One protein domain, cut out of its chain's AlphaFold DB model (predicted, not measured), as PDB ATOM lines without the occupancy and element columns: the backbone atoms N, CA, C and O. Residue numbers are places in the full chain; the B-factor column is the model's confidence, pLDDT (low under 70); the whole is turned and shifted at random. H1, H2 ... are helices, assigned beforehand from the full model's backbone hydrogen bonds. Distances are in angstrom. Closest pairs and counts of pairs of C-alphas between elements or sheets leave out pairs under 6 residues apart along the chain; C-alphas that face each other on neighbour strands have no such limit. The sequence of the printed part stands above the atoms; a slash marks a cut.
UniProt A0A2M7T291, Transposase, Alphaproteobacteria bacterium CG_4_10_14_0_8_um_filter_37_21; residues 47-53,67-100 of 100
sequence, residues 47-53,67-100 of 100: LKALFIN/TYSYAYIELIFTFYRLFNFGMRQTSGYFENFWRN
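What this domain is: This is residues 47 to 53 and 67 to 100 of the 100 residues of the protein "Transposase" of Alphaproteobacteria bacterium CG_4_10_14_0_8_um_filter_37_21 (UniProt A0A2M7T291). Two helices, H2 and the shorter H3, make a V joined by a tight link, and the single short helix H1 sits near the first residues of H2, at the V's open side. The printed part has 41 residues with three named helices, in the order H1, H2, H3, and no named strand: all helix. It is compact, with a radius of gyration of the C-alphas of 10.1 A, and spans 26 by 21 by 16 A.

How they stand to each other: H2, residues 70 to 83, touches H3, residues 87 to 97, with residues 76 to 80 alone; the closest C-alphas, of Tyr 80 and Thr 90, are 6.6 A apart. They run opposite ways at a steep tilt of 65 degrees. H1, residues 48 to 51, only just touches H2, with 3 pairs of C-alphas within 8 A, at residues 71 to 72 of H2 alone; the closest C-alphas, of Phe 51 and Tyr 72, are 4.9 A apart. H1 and H3 are apart. In H2 and H3 every O i to N i+4 pair is within hydrogen-bond range; H1 is too short for such a pair.

Where its parts are: H2 is 20.1 A long from C-alpha 70 at (14.520, 283.677, 16.648); H3 is 15.1 A, ending at C-alpha 97, (11.133, 266.142, 13.824); H1 is 5.5 A.

The domain as a whole: The C-alphas farthest apart, of Ala 49 and Asn 84, are 26.2 A apart. Residues 54 to 66 are not printed; C-alphas 53 and 67 are 7.4 A apart across this cut. Residue 100 is under pLDDT 70.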
ATOM      1  N   LEU A  47      16.478 269.607  23.410       80.31
ATOM      2  CA  LEU A  47      16.605 270.585  22.328       80.31
ATOM      3  C   LEU A  47      15.307 271.369  22.120       80.31
ATOM      4  O   LEU A  47      15.343 272.506  21.660       80.31
ATOM      5  N   LYS A  48      14.157 270.781  22.454       82.38
ATOM      6  CA  LYS A  48      12.850 271.380  22.192       82.38
ATOM      7  C   LYS A  48      12.661 272.655  23.006       82.38
ATOM      8  O   LYS A  48      12.203 273.651  22.449       82.38
ATOM      9  N   ALA A  49      13.106 272.649  24.262       82.56
ATOM     10  CA  ALA A  49      13.084 273.814  25.144       82.56
ATOM     11  C   ALA A  49      13.893 275.017  24.616       82.56
ATOM     12  O   ALA A  49      13.573 276.157  24.934       82.56
ATOM     13  N   LEU A  50      14.923 274.794  23.788       82.38
ATOM     14  CA  LEU A  50      15.746 275.880  23.232       82.38
ATOM     15  C   LEU A  50      15.068 276.604  22.059       82.38
ATOM     16  O   LEU A  50      15.377 277.763  21.777       82.38
ATOM     17  N   PHE A  51      14.167 275.921  21.353       84.56
ATOM     18  CA  PHE A  51      13.589 276.409  20.100       84.56
ATOM     19  C   PHE A  51      12.094 276.733  20.203       84.56
ATOM     20  O   PHE A  51      11.618 277.652  19.533       84.56
ATOM     21  N   ILE A  52      11.337 276.000  21.020       84.75
ATOM     22  CA  ILE A  52       9.887 276.165  21.129       84.75
ATOM     23  C   ILE A  52       9.555 277.048  22.327       84.75
ATOM     24  O   ILE A  52       9.922 276.748  23.458       84.75
ATOM     25  N   ASN A  53       8.807 278.119  22.068       85.75
ATOM     26  CA  ASN A  53       8.278 278.981  23.118       85.75
ATOM     27  C   ASN A  53       7.250 278.209  23.957       85.75
ATOM     28  O   ASN A  53       6.335 277.607  23.394       85.75
ATOM     29  N   THR A  67       3.829 282.699  17.953       87.69
ATOM     30  CA  THR A  67       5.147 283.323  18.058       87.69
ATOM     31  C   THR A  67       6.226 282.248  18.077       87.69
ATOM     32  O   THR A  67       6.088 281.204  18.718       87.69
ATOM     33  N   TYR A  68       7.330 282.518  17.385       87.50
ATOM     34  CA  TYR A  68       8.467 281.609  17.294       87.50
ATOM     35  C   TYR A  68       9.725 282.291  17.820       87.50
ATOM     36  O   TYR A  68       9.913 283.490  17.618       87.50
ATOM     37  N   SER A  69      10.582 281.523  18.493       89.75
ATOM     38  CA  SER A  69      11.914 281.988  18.876       89.75
ATOM     39  C   SER A  69      12.738 282.304  17.629       89.75
ATOM     40  O   SER A  69      12.632 281.617  16.609       89.75
ATOM     41  N   TYR A  70      13.599 283.316  17.723       91.31
ATOM     42  CA  TYR A  70      14.520 283.677  16.648       91.31
ATOM     43  C   TYR A  70      15.382 282.482  16.214       91.31
ATOM     44  O   TYR A  70      15.445 282.168  15.027       91.31
ATOM     45  N   ALA A  71      15.919 281.735  17.184       91.06
ATOM     46  CA  ALA A  71      16.729 280.545  16.930       91.06
ATOM     47  C   ALA A  71      15.963 279.476  16.131       91.06
ATOM     48  O   ALA A  71      16.531 278.783  15.289       91.06
ATOM     49  N   TYR A  72      14.652 279.348  16.358       91.12
ATOM     50  CA  TYR A  72      13.830 278.381  15.634       91.12
ATOM     51  C   TYR A  72      13.548 278.819  14.198       91.12
ATOM     52  O   TYR A  72      13.573 277.994  13.285       91.12
ATOM     53  N   ILE A  73      13.341 280.120  13.978       91.06
ATOM     54  CA  ILE A  73      13.191 280.690  12.634       91.06
ATOM     55  C   ILE A  73      14.474 280.465  11.824       91.06
ATOM     56  O   ILE A  73      14.403 279.995  10.687       91.06
ATOM     57  N   GLU A  74      15.638 280.747  12.410       93.56
ATOM     58  CA  GLU A  74      16.937 280.512  11.771       93.56
ATOM     59  C   GLU A  74      17.157 279.037  11.447       93.56
ATOM     60  O   GLU A  74      17.601 278.704  10.345       93.56
ATOM     61  N   LEU A  75      16.793 278.144  12.367       90.69
ATOM     62  CA  LEU A  75      16.884 276.711  12.152       90.69
ATOM     63  C   LEU A  75      16.011 276.290  10.960       90.69
ATOM     64  O   LEU A  75      16.518 275.693  10.012       90.69
ATOM     65  N   ILE A  76      14.729 276.676  10.931       90.50
ATOM     66  CA  ILE A  76      13.838 276.375   9.798       90.50
ATOM     67  C   ILE A  76      14.417 276.915   8.487       90.50
ATOM     68  O   ILE A  76      14.423 276.211   7.474       90.50
ATOM     69  N   PHE A  77      14.919 278.150   8.496       91.50
ATOM     70  CA  PHE A  77      15.459 278.788   7.302       91.50
ATOM     71  C   PHE A  77      16.744 278.115   6.806       91.50
ATOM     72  O   PHE A  77      16.945 277.969   5.598       91.50
ATOM     73  N   THR A  78      17.578 277.635   7.727       91.62
ATOM     74  CA  THR A  78      18.784 276.863   7.417       91.62
ATOM     75  C   THR A  78      18.416 275.557   6.722       91.62
ATOM     76  O   THR A  78      18.934 275.278   5.645       91.62
ATOM     77  N   PHE A  79      17.458 274.797   7.262       88.81
ATOM     78  CA  PHE A  79      16.971 273.565   6.631       88.81
ATOM     79  C   PHE A  79      16.320 273.829   5.270       88.81
ATOM     80  O   PHE A  79      16.573 273.100   4.309       88.81
ATOM     81  N   TYR A  80      15.523 274.896   5.168       89.31
ATOM     82  CA  TYR A  80      14.911 275.315   3.911       89.31
ATOM     83  C   TYR A  80      15.966 275.593   2.832       89.31
ATOM     84  O   TYR A  80      15.826 275.108   1.711       89.31
ATOM     85  N   ARG A  81      17.045 276.317   3.162       91.06
ATOM     86  CA  ARG A  81      18.124 276.614   2.209       91.06
ATOM     87  C   ARG A  81      19.024 275.424   1.909       91.06
ATOM     88  O   ARG A  81      19.407 275.252   0.758       91.06
ATOM     89  N   LEU A  82      19.364 274.625   2.916       91.81
ATOM     90  CA  LEU A  82      20.304 273.515   2.773       91.81
ATOM     91  C   LEU A  82      19.719 272.399   1.905       91.81
ATOM     92  O   LEU A  82      20.397 271.884   1.021       91.81
ATOM     93  N   PHE A  83      18.450 272.055   2.126       87.56
ATOM     94  CA  PHE A  83      17.801 270.955   1.417       87.56
ATOM     95  C   PHE A  83      16.905 271.395   0.253       87.56
ATOM     96  O   PHE A  83      16.446 270.553  -0.519       87.56
ATOM     97  N   ASN A  84      16.650 272.701   0.116       88.81
ATOM     98  CA  ASN A  84      15.795 273.278  -0.922       88.81
ATOM     99  C   ASN A  84      14.394 272.627  -0.983       88.81
ATOM    100  O   ASN A  84      13.831 272.389  -2.055       88.81
ATOM    101  N   PHE A  85      13.841 272.287   0.185       87.25
ATOM    102  CA  PHE A  85      12.515 271.684   0.303       87.25
ATOM    103  C   PHE A  85      11.415 272.719   0.055       87.25
ATOM    104  O   PHE A  85      11.492 273.862   0.499       87.25
ATOM    105  N   GLY A  86      10.333 272.311  -0.614       89.00
ATOM    106  CA  GLY A  86       9.146 273.156  -0.727       89.00
ATOM    107  C   GLY A  86       8.474 273.347   0.638       89.00
ATOM    108  O   GLY A  86       8.507 272.453   1.477       89.00
ATOM    109  N   MET A  87       7.770 274.464   0.848       89.44
ATOM    110  CA  MET A  87       7.195 274.828   2.162       89.44
ATOM    111  C   MET A  87       6.365 273.723   2.836       89.44
ATOM    112  O   MET A  87       6.409 273.558   4.051       89.44
ATOM    113  N   ARG A  88       5.626 272.925   2.055       90.38
ATOM    114  CA  ARG A  88       4.845 271.793   2.587       90.38
ATOM    115  C   ARG A  88       5.723 270.645   3.076       90.38
ATOM    116  O   ARG A  88       5.377 270.014   4.066       90.38
ATOM    117  N   GLN A  89       6.826 270.374   2.387       91.19
ATOM    118  CA  GLN A  89       7.807 269.376   2.807       91.19
ATOM    119  C   GLN A  89       8.525 269.853   4.067       91.19
ATOM    120  O   GLN A  89       8.605 269.095   5.023       91.19
ATOM    121  N   THR A  90       8.944 271.122   4.114       90.69
ATOM    122  CA  THR A  90       9.569 271.727   5.300       90.69
ATOM    123  C   THR A  90       8.645 271.657   6.517       90.69
ATOM    124  O   THR A  90       9.064 271.228   7.585       90.69
ATOM    125  N   SER A  91       7.365 272.004   6.347       89.31
ATOM    126  CA  SER A  91       6.365 271.904   7.415       89.31
ATOM    127  C   SER A  91       6.173 270.467   7.906       89.31
ATOM    128  O   SER A  91       6.192 270.247   9.112       89.31
ATOM    129  N   GLY A  92       6.020 269.497   6.998       90.00
ATOM    130  CA  GLY A  92       5.867 268.088   7.378       90.00
ATOM    131  C   GLY A  92       7.107 267.521   8.067       90.00
ATOM    132  O   GLY A  92       6.995 266.802   9.056       90.00
ATOM    133  N   TYR A  93       8.290 267.900   7.583       89.69
ATOM    134  CA  TYR A  93       9.566 267.523   8.174       89.69
ATOM    135  C   TYR A  93       9.682 268.005   9.628       89.69
ATOM    136  O   TYR A  93       9.925 267.191  10.514       89.69
ATOM    137  N   PHE A  94       9.435 269.292   9.898       88.19
ATOM    138  CA  PHE A  94       9.502 269.832  11.261       88.19
ATOM    139  C   PHE A  94       8.413 269.287  12.188       88.19
ATOM    140  O   PHE A  94       8.658 269.111  13.377       88.19
ATOM    141  N   GLU A  95       7.226 268.975  11.662       86.88
ATOM    142  CA  GLU A  95       6.179 268.326  12.454       86.88
ATOM    143  C   GLU A  95       6.614 266.935  12.937       86.88
ATOM    144  O   GLU A  95       6.391 266.591  14.096       86.88
ATOM    145  N   ASN A  96       7.269 266.150  12.078       86.19
ATOM    146  CA  ASN A  96       7.780 264.831  12.453       86.19
ATOM    147  C   ASN A  96       9.042 264.921  13.320       86.19
ATOM    148  O   ASN A  96       9.202 264.126  14.241       86.19
ATOM    149  N   PHE A  97       9.902 265.910  13.071       85.56
ATOM    150  CA  PHE A  97      11.133 266.142  13.824       85.56
ATOM    151  C   PHE A  97      10.888 266.301  15.332       85.56
ATOM    152  O   PHE A  97      11.628 265.735  16.123       85.56
ATOM    153  N   TRP A  98       9.828 267.015  15.729       82.75
ATOM    154  CA  TRP A  98       9.489 267.246  17.142       82.75
ATOM    155  C   TRP A  98       8.595 266.175  17.786       82.75
ATOM    156  O   TRP A  98       8.256 266.301  18.969       82.75
ATOM    157  N   ARG A  99       8.132 265.186  17.006       78.94
ATOM    158  CA  ARG A  99       7.355 264.037  17.504       78.94
ATOM    159  C   ARG A  99       8.247 262.896  17.998       78.94
ATOM    160  O   ARG A  99       7.762 262.094  18.794       78.94
ATOM    161  N   ASN A 100       9.478 262.824  17.495       61.88
ATOM    162  CA  ASN A 100      10.499 261.842  17.868       61.88
ATOM    163  C   ASN A 100      11.347 262.355  19.033       61.88
ATOM    164  O   ASN A 100      11.815 261.495  19.810       61.88
TER     165      ASN A 100